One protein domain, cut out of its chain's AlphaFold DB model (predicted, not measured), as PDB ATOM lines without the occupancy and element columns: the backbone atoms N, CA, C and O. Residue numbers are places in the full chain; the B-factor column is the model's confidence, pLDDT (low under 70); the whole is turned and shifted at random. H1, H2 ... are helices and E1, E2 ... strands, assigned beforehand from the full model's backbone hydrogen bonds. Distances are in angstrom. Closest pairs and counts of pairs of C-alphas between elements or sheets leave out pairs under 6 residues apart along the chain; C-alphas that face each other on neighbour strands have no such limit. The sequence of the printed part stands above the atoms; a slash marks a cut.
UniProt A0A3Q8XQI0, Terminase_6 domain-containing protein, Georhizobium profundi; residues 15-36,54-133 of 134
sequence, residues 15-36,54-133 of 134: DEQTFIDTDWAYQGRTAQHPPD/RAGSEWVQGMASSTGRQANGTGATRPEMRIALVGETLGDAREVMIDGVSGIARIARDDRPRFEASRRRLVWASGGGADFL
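This is residues 15 to 36 and 54 to 133 of the 134 residues of the protein "Terminase_6 domain-containing protein" of Georhizobium profundi (UniProt A0A3Q8XQI0). A small twisted sheet of four strands has helix H3 packed over E1 and E4, with H4 beside the strands near E1 and short H5 touching both helices. At the far side of H3, H1 and H2 form an arm, of which residues 15 to 21 stick out. The printed part has 102 residues, in the order H1 H2 H3 E1 H4 H5 E2 E3 E4; the mixed sheet runs E1 E4 E3 E2, and the class is mixed, helices and strands. It is compact, with a radius of gyration of the C-alphas of 13.5 A and spans of 40 by 27 by 27 A.

H1, residues 15 to 22, and H2, residues 24 to 27, only just touch, only at the corner, with 3 pairs of C-alphas within 8 A; the closest are Ile 20 and Tyr 26, 6.1 A. H2 is close but not clearly touching H3, residues 54 to 64; the closest C-alphas are Trp 24 and Glu 58, 7.0 A. The sheet holds E1, residues 82 to 86, E4, residues 129 to 133, E3, residues 121 to 123, and E2, residues 114 to 116. E1 and E4 are parallel, with N 131 and O 83 at 2.8 A. E2, E3 and E4 form a meander, each strand the antiparallel neighbour of the one before, with N 122 and O 130 at 2.7 A and N 116 and O 121 at 2.8 A; E2 and E3, and E3 and E4, are hairpins. H3 is on the sheet over E1 and E4, height 10.8 A, and runs along the strands, at 4 degrees to E1 on the local plane. H4, residues 90 to 98, is on the sheet at a height of 7.0 A, only just over none of the strands, with 2 of its C-alphas falling on E1 and 2 on E4. H5, residues 104 to 107, touches H3, closest C-alphas Ser 57 and Ile 104, 4.7 A. E1, H4 H5 and E2 form a split strand-helix-strand unit, two strands of one sheet that are not neighbours, with helices between them along the chain and with E4 and E3 between them in the sheet; its crossover is right-handed. In H1, H3 and H4 every O i to N i+4 pair is within hydrogen-bond range; H2 and H5 are too short for one.

H1 begins at C-alpha 15 (-52.076, -42.534, 57.154) and is 10.5 A long; H3 measures 15.2 A, H4 10.5 A, E1 12.7 A. E4 measures 13.2 A, ending at C-alpha 133 (-26.121, -18.452, 40.039).

The C-alphas of Asp 15 and Glu 88, the two farthest apart, are 41.3 A apart. Residues 37 to 53 are not printed; C-alphas 36 and 54 are 19.3 A apart across the cut. The link from H3 to E1 is long, 17 residues. pLDDT is under 70 at residues 66 to 81, 127 to 128 and 133.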
ATOM      1  N   ASP A  15     -53.015 -42.864  58.224       86.69
ATOM      2  CA  ASP A  15     -52.076 -42.534  57.154       86.69
ATOM      3  C   ASP A  15     -52.477 -41.239  56.441       86.69
ATOM      4  O   ASP A  15     -51.634 -40.374  56.215       86.69
ATOM      5  N   GLU A  16     -53.769 -41.048  56.158       87.06
ATOM      6  CA  GLU A  16     -54.280 -39.805  55.570       87.06
ATOM      7  C   GLU A  16     -54.127 -38.614  56.521       87.06
ATOM      8  O   GLU A  16     -53.736 -37.528  56.091       87.06
ATOM      9  N   GLN A  17     -54.380 -38.814  57.818       87.62
ATOM     10  CA  GLN A  17     -54.158 -37.777  58.823       87.62
ATOM     11  C   GLN A  17     -52.676 -37.401  58.890       87.62
ATOM     12  O   GLN A  17     -52.327 -36.225  58.839       87.62
ATOM     13  N   THR A  18     -51.792 -38.403  58.919       87.06
ATOM     14  CA  THR A  18     -50.340 -38.193  58.932       87.06
ATOM     15  C   THR A  18     -49.878 -37.465  57.674       87.06
ATOM     16  O   THR A  18     -49.032 -36.575  57.750       87.06
ATOM     17  N   PHE A  19     -50.443 -37.798  56.515       84.25
ATOM     18  CA  PHE A  19     -50.171 -37.099  55.268       84.25
ATOM     19  C   PHE A  19     -50.553 -35.615  55.363       84.25
ATOM     20  O   PHE A  19     -49.706 -34.757  55.131       84.25
ATOM     21  N   ILE A  20     -51.774 -35.289  55.794       86.50
ATOM     22  CA  ILE A  20     -52.235 -33.895  55.943       86.50
ATOM     23  C   ILE A  20     -51.395 -33.119  56.968       86.50
ATOM     24  O   ILE A  20     -51.033 -31.962  56.744       86.50
ATOM     25  N   ASP A  21     -51.038 -33.758  58.079       87.06
ATOM     26  CA  ASP A  21     -50.264 -33.133  59.155       87.06
ATOM     27  C   ASP A  21     -48.818 -32.824  58.738       87.06
ATOM     28  O   ASP A  21     -48.112 -32.046  59.383       87.06
ATOM     29  N   THR A  22     -48.354 -33.435  57.649       83.81
ATOM     30  CA  THR A  22     -46.963 -33.354  57.218       83.81
ATOM     31  C   THR A  22     -46.785 -32.672  55.861       83.81
ATOM     32  O   THR A  22     -45.722 -32.095  55.605       83.81
ATOM     33  N   ASP A  23     -47.794 -32.679  55.004       85.75
ATOM     34  CA  ASP A  23     -47.718 -32.113  53.664       85.75
ATOM     35  C   ASP A  23     -47.829 -30.576  53.685       85.75
ATOM     36  O   ASP A  23     -48.708 -29.971  54.310       85.75
ATOM     37  N   TRP A  24     -46.891 -29.920  52.998       88.94
ATOM     38  CA  TRP A  24     -46.776 -28.464  52.985       88.94
ATOM     39  C   TRP A  24     -47.974 -27.763  52.341       88.94
ATOM     40  O   TRP A  24     -48.274 -26.628  52.714       88.94
ATOM     41  N   ALA A  25     -48.693 -28.419  51.427       85.31
ATOM     42  CA  ALA A  25     -49.901 -27.863  50.829       85.31
ATOM     43  C   ALA A  25     -50.968 -27.545  51.890       85.31
ATOM     44  O   ALA A  25     -51.710 -26.576  51.736       85.31
ATOM     45  N   TYR A  26     -51.002 -28.305  52.991       87.25
ATOM     46  CA  TYR A  26     -51.936 -28.094  54.100       87.25
ATOM     47  C   TYR A  26     -51.324 -27.298  55.257       87.25
ATOM     48  O   TYR A  26     -52.019 -26.512  55.898       87.25
ATOM     49  N   GLN A  27     -50.029 -27.480  55.530       89.88
ATOM     50  CA  GLN A  27     -49.351 -26.817  56.653       89.88
ATOM     51  C   GLN A  27     -48.919 -25.372  56.343       89.88
ATOM     52  O   GLN A  27     -48.825 -24.533  57.245       89.88
ATOM     53  N   GLY A  28     -48.621 -25.066  55.077       90.88
ATOM     54  CA  GLY A  28     -48.193 -23.743  54.635       90.88
ATOM     55  C   GLY A  28     -49.334 -22.728  54.694       90.88
ATOM     56  O   GLY A  28     -50.452 -22.996  54.256       90.88
ATOM     57  N   ARG A  29     -49.058 -21.523  55.201       91.56
ATOM     58  CA  ARG A  29     -50.047 -20.430  55.207       91.56
ATOM     59  C   ARG A  29     -50.350 -19.994  53.778       91.56
ATOM     60  O   ARG A  29     -49.454 -19.991  52.945       91.56
ATOM     61  N   THR A  30     -51.540 -19.457  53.526       90.19
ATOM     62  CA  THR A  30     -51.921 -18.930  52.200       90.19
ATOM     63  C   THR A  30     -50.881 -17.969  51.608       90.19
ATOM     64  O   THR A  30     -50.518 -18.094  50.448       90.19
ATOM     65  N   ALA A  31     -50.311 -17.063  52.415       90.50
ATOM     66  CA  ALA A  31     -49.285 -16.113  51.961       90.50
ATOM     67  C   ALA A  31     -47.907 -16.742  51.642       90.50
ATOM     68  O   ALA A  31     -47.009 -16.052  51.164       90.50
ATOM     69  N   GLN A  32     -47.711 -18.023  51.963       93.44
ATOM     70  CA  GLN A  32     -46.503 -18.804  51.679       93.44
ATOM     71  C   GLN A  32     -46.653 -19.678  50.428       93.44
ATOM     72  O   GLN A  32     -45.709 -20.384  50.080       93.44
ATOM     73  N   HIS A  33     -47.797 -19.609  49.749       91.56
ATOM     74  CA  HIS A  33     -48.043 -20.284  48.480       91.56
ATOM     75  C   HIS A  33     -47.987 -19.288  47.316       91.56
ATOM     76  O   HIS A  33     -48.245 -18.092  47.518       91.56
ATOM     77  N   PRO A  34     -47.608 -19.742  46.108       89.69
ATOM     78  CA  PRO A  34     -47.706 -18.911  44.918       89.69
ATOM     79  C   PRO A  34     -49.172 -18.539  44.654       89.69
ATOM     80  O   PRO A  34     -50.066 -19.306  45.016       89.69
ATOM     81  N   PRO A  35     -49.439 -17.380  44.027       88.12
ATOM     82  CA  PRO A  35     -50.793 -17.039  43.620       88.12
ATOM     83  C   PRO A  35     -51.302 -18.008  42.543       88.12
ATOM     84  O   PRO A  35     -50.523 -18.670  41.846       88.12
ATOM     85  N   ASP A  36     -52.622 -18.065  42.401       84.25
ATOM     86  CA  ASP A  36     -53.266 -18.836  41.341       84.25
ATOM     87  C   ASP A  36     -52.998 -18.223  39.959       84.25
ATOM     88  O   ASP A  36     -52.859 -17.006  39.808       84.25
ATOM     89  N   ARG A  54     -38.518 -21.652  54.069       95.44
ATOM     90  CA  ARG A  54     -39.276 -22.907  54.011       95.44
ATOM     91  C   ARG A  54     -40.214 -22.914  52.808       95.44
ATOM     92  O   ARG A  54     -40.153 -23.848  52.027       95.44
ATOM     93  N   ALA A  55     -40.994 -21.849  52.627       95.25
ATOM     94  CA  ALA A  55     -41.919 -21.699  51.506       95.25
ATOM     95  C   ALA A  55     -41.220 -21.836  50.142       95.25
ATOM     96  O   ALA A  55     -41.656 -22.611  49.298       95.25
ATOM     97  N   GLY A  56     -40.092 -21.140  49.953       93.88
ATOM     98  CA  GLY A  56     -39.305 -21.250  48.724       93.88
ATOM     99  C   GLY A  56     -38.724 -22.649  48.515       93.88
ATOM    100  O   GLY A  56     -38.759 -23.163  47.403       93.88
ATOM    101  N   SER A  57     -38.240 -23.297  49.577       94.31
ATOM    102  CA  SER A  57     -37.672 -24.647  49.478       94.31
ATOM    103  C   SER A  57     -38.720 -25.700  49.133       94.31
ATOM    104  O   SER A  57     -38.455 -26.571  48.313       94.31
ATOM    105  N   GLU A  58     -39.914 -25.597  49.715       93.00
ATOM    106  CA  GLU A  58     -41.055 -26.466  49.408       93.00
ATOM    107  C   GLU A  58     -41.540 -26.261  47.976       93.00
ATOM    108  O   GLU A  58     -41.792 -27.230  47.264       93.00
ATOM    109  N   TRP A  59     -41.584 -25.008  47.511       90.38
ATOM    110  CA  TRP A  59     -41.889 -24.714  46.114       90.38
ATOM    111  C   TRP A  59     -40.851 -25.340  45.176       90.38
ATOM    112  O   TRP A  59     -41.221 -26.076  44.270       90.38
ATOM    113  N   VAL A  60     -39.551 -25.143  45.424       90.44
ATOM    114  CA  VAL A  60     -38.486 -25.750  44.603       90.44
ATOM    115  C   VAL A  60     -38.564 -27.277  44.620       90.44
ATOM    116  O   VAL A  60     -38.490 -27.893  43.558       90.44
ATOM    117  N   GLN A  61     -38.752 -27.895  45.789       88.69
ATOM    118  CA  GLN A  61     -38.889 -29.348  45.906       88.69
ATOM    119  C   GLN A  61     -40.116 -29.861  45.141       88.69
ATOM    120  O   GLN A  61     -40.004 -30.842  44.407       88.69
ATOM    121  N   GLY A  62     -41.265 -29.193  45.262       84.38
ATOM    122  CA  GLY A  62     -42.487 -29.544  44.537       84.38
ATOM    123  C   GLY A  62     -42.378 -29.344  43.023       84.38
ATOM    124  O   GLY A  62     -42.998 -30.077  42.265       84.38
ATOM    125  N   MET A  63     -41.564 -28.395  42.560       82.00
ATOM    126  CA  MET A  63     -41.334 -28.176  41.129       82.00
ATOM    127  C   MET A  63     -40.338 -29.179  40.528       82.00
ATOM    128  O   MET A  63     -40.505 -29.601  39.384       82.00
ATOM    129  N   ALA A  64     -39.288 -29.530  41.276       83.69
ATOM    130  CA  ALA A  64     -38.159 -30.310  40.767       83.69
ATOM    131  C   ALA A  64     -38.289 -31.826  40.986       83.69
ATOM    132  O   ALA A  64     -37.722 -32.594  40.211       83.69
ATOM    133  N   SER A  65     -38.997 -32.272  42.027       80.75
ATOM    134  CA  SER A  65     -39.130 -33.704  42.332       80.75
ATOM    135  C   SER A  65     -40.197 -34.395  41.476       80.75
ATOM    136  O   SER A  65     -41.197 -33.794  41.088       80.75
ATOM    137  N   SER A  66     -40.021 -35.697  41.218       63.81
ATOM    138  CA  SER A  66     -41.007 -36.524  40.481       63.81
ATOM    139  C   SER A  66     -42.385 -36.589  41.135       63.81
ATOM    140  O   SER A  66     -43.373 -36.847  40.449       63.81
ATOM    141  N   THR A  67     -42.466 -36.355  42.445       62.59
ATOM    142  CA  THR A  67     -43.729 -36.323  43.188       62.59
ATOM    143  C   THR A  67     -44.478 -35.003  42.999       62.59
ATOM    144  O   THR A  67     -45.564 -34.851  43.555       62.59
ATOM    145  N   GLY A  68     -43.914 -34.075  42.214       54.34
ATOM    146  CA  GLY A  68     -44.301 -32.680  42.091       54.34
ATOM    147  C   GLY A  68     -45.796 -32.427  41.962       54.34
ATOM    148  O   GLY A  68     -46.372 -32.437  40.874       54.34
ATOM    149  N   ARG A  69     -46.414 -32.140  43.109       56.03
ATOM    150  CA  ARG A  69     -47.710 -31.484  43.218       56.03
ATOM    151  C   ARG A  69     -47.407 -29.996  43.357       56.03
ATOM    152  O   ARG A  69     -46.900 -29.570  44.392       56.03
ATOM    153  N   GLN A  70     -47.666 -29.199  42.321       55.62
ATOM    154  CA  GLN A  70     -47.670 -27.748  42.508       55.62
ATOM    155  C   GLN A  70     -48.746 -27.390  43.538       55.62
ATOM    156  O   GLN A  70     -49.867 -27.891  43.449       55.62
ATOM    157  N   ALA A  71     -48.424 -26.493  44.473       47.44
ATOM    158  CA  ALA A  71     -49.353 -26.013  45.501       47.44
ATOM    159  C   ALA A  71     -50.659 -25.405  44.934       47.44
ATOM    160  O   ALA A  71     -51.641 -25.317  45.661       47.44
ATOM    161  N   ASN A  72     -50.698 -25.031  43.647       46.16
ATOM    162  CA  ASN A  72     -51.848 -24.417  42.970       46.16
ATOM    163  C   ASN A  72     -52.433 -25.255  41.804       46.16
ATOM    164  O   ASN A  72     -53.263 -24.766  41.044       46.16
ATOM    165  N   GLY A  73     -52.028 -26.523  41.633       42.47
ATOM    166  CA  GLY A  73     -52.680 -27.448  40.692       42.47
ATOM    167  C   GLY A  73     -52.457 -27.196  39.189       42.47
ATOM    168  O   GLY A  73     -53.018 -27.927  38.372       42.47
ATOM    169  N   THR A  74     -51.621 -26.232  38.788       44.47
ATOM    170  CA  THR A  74     -51.386 -25.897  37.371       44.47
ATOM    171  C   THR A  74     -49.990 -26.305  36.890       44.47
ATOM    172  O   THR A  74     -49.076 -25.493  36.808       44.47
ATOM    173  N   GLY A  75     -49.835 -27.563  36.475       47.03
ATOM    174  CA  GLY A  75     -48.817 -27.926  35.483       47.03
ATOM    175  C   GLY A  75     -47.716 -28.876  35.953       47.03
ATOM    176  O   GLY A  75     -46.982 -28.609  36.902       47.03
ATOM    177  N   ALA A  76     -47.622 -29.970  35.199       46.81
ATOM    178  CA  ALA A  76     -46.704 -31.096  35.294       46.81
ATOM    179  C   ALA A  76     -45.252 -30.751  35.664       46.81
ATOM    180  O   ALA A  76     -44.687 -29.753  35.206       46.81
ATOM    181  N   THR A  77     -44.631 -31.680  36.396       49.41
ATOM    182  CA  THR A  77     -43.181 -31.875  36.423       49.41
ATOM    183  C   THR A  77     -42.645 -31.797  34.994       49.41
ATOM    184  O   THR A  77     -43.034 -32.567  34.116       49.41
ATOM    185  N   ARG A  78     -41.794 -30.802  34.724       55.41
ATOM    186  CA  ARG A  78     -41.149 -30.679  33.415       55.41
ATOM    187  C   ARG A  78     -39.846 -31.478  33.465       55.41
ATOM    188  O   ARG A  78     -39.023 -31.156  34.324       55.41
ATOM    189  N   PRO A  79     -39.623 -32.446  32.556       50.84
ATOM    190  CA  PRO A  79     -38.407 -33.272  32.516       50.84
ATOM    191  C   PRO A  79     -37.084 -32.486  32.444       50.84
ATOM    192  O   PRO A  79     -36.018 -33.060  32.620       50.84
ATOM    193  N   GLU A  80     -37.137 -31.176  32.194       60.75
ATOM    194  CA  GLU A  80     -35.975 -30.304  32.012       60.75
ATOM    195  C   GLU A  80     -36.096 -28.951  32.732       60.75
ATOM    196  O   GLU A  80     -35.572 -27.934  32.268       60.75
ATOM    197  N   MET A  81     -36.795 -28.901  33.871       69.81
ATOM    198  CA  MET A  81     -36.847 -27.673  34.660       69.81
ATOM    199  C   MET A  81     -35.461 -27.315  35.209       69.81
ATOM    200  O   MET A  81     -34.803 -28.141  35.836       69.81
ATOM    201  N   ARG A  82     -35.033 -26.067  34.980       77.56
ATOM    202  CA  ARG A  82     -33.822 -25.484  35.569       77.56
ATOM    203  C   ARG A  82     -34.218 -24.349  36.495       77.56
ATOM    204  O   ARG A  82     -34.843 -23.386  36.058       77.56
ATOM    205  N   ILE A  83     -33.841 -24.470  37.759       88.12
ATOM    206  CA  ILE A  83     -34.099 -23.465  38.791       88.12
ATOM    207  C   ILE A  83     -32.760 -22.859  39.192       88.12
ATOM    208  O   ILE A  83     -31.845 -23.597  39.541       88.12
ATOM    209  N   ALA A  84     -32.644 -21.532  39.151       92.06
ATOM    210  CA  ALA A  84     -31.474 -20.838  39.677       92.06
ATOM    211  C   ALA A  84     -31.684 -20.509  41.161       92.06
ATOM    212  O   ALA A  84     -32.659 -19.846  41.519       92.06
ATOM    213  N   LEU A  85     -30.762 -20.946  42.015       93.94
ATOM    214  CA  LEU A  85     -30.681 -20.520  43.411       93.94
ATOM    215  C   LEU A  85     -29.652 -19.396  43.512       93.94
ATOM    216  O   LEU A  85     -28.480 -19.601  43.189       93.94
ATOM    217  N   VAL A  86     -30.112 -18.214  43.923       93.62
ATOM    218  CA  VAL A  86     -29.328 -16.974  43.891       93.62
ATOM    219  C   VAL A  86     -29.091 -16.466  45.304       93.62
ATOM    220  O   VAL A  86     -30.043 -16.233  46.047       93.62
ATOM    221  N   GLY A  87     -27.828 -16.269  45.665       92.56
ATOM    222  CA  GLY A  87     -27.400 -15.689  46.937       92.56
ATOM    223  C   GLY A  87     -26.162 -14.821  46.741       92.56
ATOM    224  O   GLY A  87     -25.585 -14.817  45.660       92.56
ATOM    225  N   GLU A  88     -25.758 -14.093  47.783       94.50
ATOM    226  CA  GLU A  88     -24.568 -13.227  47.742       94.50
ATOM    227  C   GLU A  88     -23.301 -14.015  47.395       94.50
ATOM    228  O   GLU A  88     -22.506 -13.601  46.552       94.50
ATOM    229  N   THR A  89     -23.150 -15.197  47.992       94.38
ATOM    230  CA  THR A  89     -22.139 -16.176  47.605       94.38
ATOM    231  C   THR A  89     -22.749 -17.567  47.434       94.38
ATOM    232  O   THR A  89     -23.829 -17.878  47.947       94.38
ATOM    233  N   LEU A  90     -22.015 -18.465  46.764       91.75
ATOM    234  CA  LEU A  90     -22.360 -19.894  46.733       91.75
ATOM    235  C   LEU A  90     -22.438 -20.484  48.151       91.75
ATOM    236  O   LEU A  90     -23.254 -21.370  48.399       91.75
ATOM    237  N   GLY A  91     -21.580 -20.008  49.060       94.06
ATOM    238  CA  GLY A  91     -21.564 -20.422  50.461       94.06
ATOM    239  C   GLY A  91     -22.871 -20.064  51.157       94.06
ATOM    240  O   GLY A  91     -23.516 -20.954  51.704       94.06
ATOM    241  N   ASP A  92     -23.314 -18.813  51.028       94.19
ATOM    242  CA  ASP A  92     -24.562 -18.333  51.639       94.19
ATOM    243  C   ASP A  92     -25.783 -19.053  51.065       94.19
ATOM    244  O   ASP A  92     -26.663 -19.505  51.801       94.19
ATOM    245  N   ALA A  93     -25.824 -19.215  49.736       93.75
ATOM    246  CA  ALA A  93     -26.896 -19.948  49.073       93.75
ATOM    247  C   ALA A  93     -26.953 -21.400  49.569       93.75
ATOM    248  O   ALA A  93     -28.032 -21.924  49.845       93.75
ATOM    249  N   ARG A  94     -25.799 -22.049  49.746       94.38
ATOM    250  CA  ARG A  94     -25.730 -23.413  50.269       94.38
ATOM    251  C   ARG A  94     -26.163 -23.499  51.729       94.38
ATOM    252  O   ARG A  94     -27.022 -24.319  52.053       94.38
ATOM    253  N   GLU A  95     -25.586 -22.666  52.586       95.38
ATOM    254  CA  GLU A  95     -25.843 -22.669  54.024       95.38
ATOM    255  C   GLU A  95     -27.320 -22.400  54.329       95.38
ATOM    256  O   GLU A  95     -27.903 -23.057  55.189       95.38
ATOM    257  N   VAL A  96     -27.957 -21.490  53.590       95.06
ATOM    258  CA  VAL A  96     -29.343 -21.088  53.855       95.06
ATOM    259  C   VAL A  96     -30.353 -21.898  53.045       95.06
ATOM    260  O   VAL A  96     -31.337 -22.384  53.609       95.06
ATOM    261  N   MET A  97     -30.157 -22.022  51.730       95.94
ATOM    262  CA  MET A  97     -31.178 -22.556  50.818       95.94
ATOM    263  C   MET A  97     -31.105 -24.075  50.650       95.94
ATOM    264  O   MET A  97     -32.110 -24.676  50.281       95.94
ATOM    265  N   ILE A  98     -29.960 -24.714  50.923       94.94
ATOM    266  CA  ILE A  98     -29.795 -26.170  50.766       94.94
ATOM    267  C   ILE A  98     -29.732 -26.876  52.116       94.94
ATOM    268  O   ILE A  98     -30.605 -27.686  52.430       94.94
ATOM    269  N   ASP A  99     -28.674 -26.591  52.875       95.56
ATOM    270  CA  ASP A  99     -28.265 -27.364  54.049       95.56
ATOM    271  C   ASP A  99     -28.893 -26.814  55.339       95.56
ATOM    272  O   ASP A  99     -28.949 -27.507  56.358       95.56
ATOM    273  N   GLY A 100     -29.400 -25.581  55.286       95.69
ATOM    274  CA  GLY A 100     -30.031 -24.897  56.404       95.69
ATOM    275  C   GLY A 100     -31.272 -25.612  56.935       95.69
ATOM    276  O   GLY A 100     -31.869 -26.479  56.296       95.69
ATOM    277  N   VAL A 101     -31.728 -25.189  58.117       95.81
ATOM    278  CA  VAL A 101     -32.867 -25.804  58.832       95.81
ATOM    279  C   VAL A 101     -34.158 -25.880  58.010       95.81
ATOM    280  O   VAL A 101     -35.003 -26.736  58.255       95.81
ATOM    281  N   SER A 102     -34.327 -24.973  57.048       96.12
ATOM    282  CA  SER A 102     -35.462 -24.931  56.122       96.12
ATOM    283  C   SER A 102     -35.050 -25.125  54.665       96.12
ATOM    284  O   SER A 102     -35.871 -24.863  53.797       96.12
ATOM    285  N   GLY A 103     -33.804 -25.532  54.408       96.31
ATOM    286  CA  GLY A 103     -33.254 -25.679  53.068       96.31
ATOM    287  C   GLY A 103     -33.769 -26.920  52.345       96.31
ATOM    288  O   GLY A 103     -34.178 -27.904  52.964       96.31
ATOM    289  N   ILE A 104     -33.728 -26.880  51.016       95.19
ATOM    290  CA  ILE A 104     -34.324 -27.863  50.102       95.19
ATOM    291  C   ILE A 104     -33.937 -29.300  50.474       95.19
ATOM    292  O   ILE A 104     -34.799 -30.166  50.620       95.19
ATOM    293  N   ALA A 105     -32.648 -29.560  50.707       94.31
ATOM    294  CA  ALA A 105     -32.182 -30.904  51.026       94.31
ATOM    295  C   ALA A 105     -32.652 -31.381  52.408       94.31
ATOM    296  O   ALA A 105     -32.697 -32.585  52.646       94.31
ATOM    297  N   ARG A 106     -32.971 -30.469  53.334       94.69
ATOM    298  CA  ARG A 106     -33.440 -30.816  54.679       94.69
ATOM    299  C   ARG A 106     -34.942 -31.068  54.732       94.69
ATOM    300  O   ARG A 106     -35.383 -31.858  55.564       94.69
ATOM    301  N   ILE A 107     -35.705 -30.381  53.887       93.50
ATOM    302  CA  ILE A 107     -37.170 -30.444  53.889       93.50
ATOM    303  C   ILE A 107     -37.717 -31.563  53.008       93.50
ATOM    304  O   ILE A 107     -38.838 -32.009  53.240       93.50
ATOM    305  N   ALA A 108     -36.924 -32.033  52.042       90.31
ATOM    306  CA  ALA A 108     -37.315 -33.091  51.122       90.31
ATOM    307  C   ALA A 108     -37.656 -34.386  51.877       90.31
ATOM    308  O   ALA A 108     -36.797 -34.977  52.537       90.31
ATOM    309  N   ARG A 109     -38.920 -34.808  51.767       84.62
ATOM    310  CA  ARG A 109     -39.438 -36.066  52.332       84.62
ATOM    311  C   ARG A 109     -39.087 -37.248  51.438       84.62
ATOM    312  O   ARG A 109     -38.541 -38.238  51.909       84.62
ATOM    313  N   ASP A 110     -39.319 -37.056  50.146       82.88
ATOM    314  CA  ASP A 110     -39.020 -37.993  49.073       82.88
ATOM    315  C   ASP A 110     -38.075 -37.337  48.071       82.88
ATOM    316  O   ASP A 110     -38.022 -36.108  47.977       82.88
ATOM    317  N   ASP A 111     -37.340 -38.158  47.316       86.50
ATOM    318  CA  ASP A 111     -36.448 -37.700  46.243       86.50
ATOM    319  C   ASP A 111     -35.521 -36.564  46.711       86.50
ATOM    320  O   ASP A 111     -35.475 -35.464  46.158       86.50
ATOM    321  N   ARG A 112     -34.830 -36.811  47.827       91.75
ATOM    322  CA  ARG A 112     -33.928 -35.832  48.429       91.75
ATOM    323  C   ARG A 112     -32.796 -35.499  47.450       91.75
ATOM    324  O   ARG A 112     -32.043 -36.405  47.081       91.75
ATOM    325  N   PRO A 113     -32.604 -34.220  47.078       92.38
ATOM    326  CA  PRO A 113     -31.570 -33.867  46.126       92.38
ATOM    327  C   PRO A 113     -30.180 -34.013  46.730       92.38
ATOM    328  O   PRO A 113     -29.950 -33.748  47.915       92.38
ATOM    329  N   ARG A 114     -29.223 -34.358  45.872       92.19
ATOM    330  CA  ARG A 114     -27.799 -34.363  46.210       92.19
ATOM    331  C   ARG A 114     -27.112 -33.139  45.607       92.19
ATOM    332  O   ARG A 114     -27.370 -32.774  44.459       92.19
ATOM    333  N   PHE A 115     -26.186 -32.549  46.352       92.62
ATOM    334  CA  PHE A 115     -25.374 -31.431  45.881       92.62
ATOM    335  C   PHE A 115     -24.103 -31.914  45.164       92.62
ATOM    336  O   PHE A 115     -23.323 -32.683  45.721       92.62
ATOM    337  N   GLU A 116     -23.870 -31.442  43.937       92.62
ATOM    338  CA  GLU A 116     -22.617 -31.628  43.193       92.62
ATOM    339  C   GLU A 116     -21.754 -30.374  43.292       92.62
ATOM    340  O   GLU A 116     -21.953 -29.411  42.551       92.62
ATOM    341  N   ALA A 117     -20.742 -30.398  44.159       89.88
ATOM    342  CA  ALA A 117     -19.868 -29.245  44.373       89.88
ATOM    343  C   ALA A 117     -19.123 -28.801  43.100       89.88
ATOM    344  O   ALA A 117     -19.020 -27.606  42.832       89.88
ATOM    345  N   SER A 118     -18.644 -29.751  42.287       89.75
ATOM    346  CA  SER A 118     -17.877 -29.462  41.066       89.75
ATOM    347  C   SER A 118     -18.696 -28.743  39.996       89.75
ATOM    348  O   SER A 118     -18.154 -27.929  39.253       89.75
ATOM    349  N   ARG A 119     -20.000 -29.031  39.927       89.44
ATOM    350  CA  ARG A 119     -20.930 -28.428  38.963       89.44
ATOM    351  C   ARG A 119     -21.806 -27.339  39.566       89.44
ATOM    352  O   ARG A 119     -22.560 -26.729  38.826       89.44
ATOM    353  N   ARG A 120     -21.692 -27.099  40.879       92.19
ATOM    354  CA  ARG A 120     -22.499 -26.130  41.632       92.19
ATOM    355  C   ARG A 120     -23.981 -26.300  41.299       92.19
ATOM    356  O   ARG A 120     -24.604 -25.397  40.746       92.19
ATOM    357  N   ARG A 121     -24.533 -27.476  41.614       91.38
ATOM    358  CA  ARG A 121     -25.948 -27.788  41.367       91.38
ATOM    359  C   ARG A 121     -26.521 -28.830  42.318       91.38
ATOM    360  O   ARG A 121     -25.787 -29.657  42.862       91.38
ATOM    361  N   LEU A 122     -27.836 -28.802  42.479       92.06
ATOM    362  CA  LEU A 122     -28.652 -29.852  43.074       92.06
ATOM    363  C   LEU A 122     -29.227 -30.750  41.980       92.06
ATOM    364  O   LEU A 122     -29.672 -30.276  40.934       92.06
ATOM    365  N   VAL A 123     -29.221 -32.053  42.242       89.88
ATOM    366  CA  VAL A 123     -29.749 -33.069  41.326       89.88
ATOM    367  C   VAL A 123     -30.686 -33.990  42.091       89.88
ATOM    368  O   VAL A 123     -30.300 -34.535  43.130       89.88
ATOM    369  N   TRP A 124     -31.885 -34.170  41.549       88.62
ATOM    370  CA  TRP A 124     -32.883 -35.122  42.019       88.62
ATOM    371  C   TRP A 124     -32.720 -36.453  41.283       88.62
ATOM    372  O   TRP A 124     -32.304 -36.484  40.123       88.62
ATOM    373  N   ALA A 125     -33.048 -37.569  41.938       83.50
ATOM    374  CA  ALA A 125     -32.976 -38.885  41.302       83.50
ATOM    375  C   ALA A 125     -34.019 -39.026  40.181       83.50
ATOM    376  O   ALA A 125     -33.789 -39.739  39.208       83.50
ATOM    377  N   SER A 126     -35.125 -38.287  40.288       72.38
ATOM    378  CA  SER A 126     -36.165 -38.178  39.262       72.38
ATOM    379  C   SER A 126     -35.758 -37.476  37.965       72.38
ATOM    380  O   SER A 126     -36.535 -37.480  37.013       72.38
ATOM    381  N   GLY A 127     -34.568 -36.873  37.904       64.88
ATOM    382  CA  GLY A 127     -34.083 -36.149  36.727       64.88
ATOM    383  C   GLY A 127     -34.286 -34.631  36.772       64.88
ATOM    384  O   GLY A 127     -33.774 -33.943  35.891       64.88
ATOM    385  N   GLY A 128     -34.948 -34.091  37.803       68.25
ATOM    386  CA  GLY A 128     -34.992 -32.647  38.056       68.25
ATOM    387  C   GLY A 128     -33.628 -32.059  38.455       68.25
ATOM    388  O   GLY A 128     -32.764 -32.755  39.005       68.25
ATOM    389  N   GLY A 129     -33.425 -30.761  38.196       71.38
ATOM    390  CA  GLY A 129     -32.172 -30.066  38.504       71.38
ATOM    391  C   GLY A 129     -32.345 -28.597  38.899       71.38
ATOM    392  O   GLY A 129     -33.209 -27.885  38.392       71.38
ATOM    393  N   ALA A 130     -31.478 -28.130  39.796       75.69
ATOM    394  CA  ALA A 130     -31.359 -26.719  40.155       75.69
ATOM    395  C   ALA A 130     -29.883 -26.322  40.188       75.69
ATOM    396  O   ALA A 130     -29.072 -27.013  40.799       75.69
ATOM    397  N   ASP A 131     -29.536 -25.213  39.553       79.88
ATOM    398  CA  ASP A 131     -28.169 -24.709  39.454       79.88
ATOM    399  C   ASP A 131     -28.000 -23.469  40.346       79.88
ATOM    400  O   ASP A 131     -28.968 -22.777  40.671       79.88
ATOM    401  N   PHE A 132     -26.769 -23.167  40.754       75.69
ATOM    402  CA  PHE A 132     -26.474 -21.939  41.498       75.69
ATOM    403  C   PHE A 132     -26.002 -20.846  40.548       75.69
ATOM    404  O   PHE A 132     -25.050 -21.048  39.791       75.69
ATOM    405  N   LEU A 133     -26.634 -19.677  40.636       67.19
ATOM    406  CA  LEU A 133     -26.121 -18.452  40.039       67.19
ATOM    407  C   LEU A 133     -25.670 -17.553  41.190       67.19
ATOM    408  O   LEU A 133     -26.470 -17.229  42.064       67.19
TER     409      LEU A 133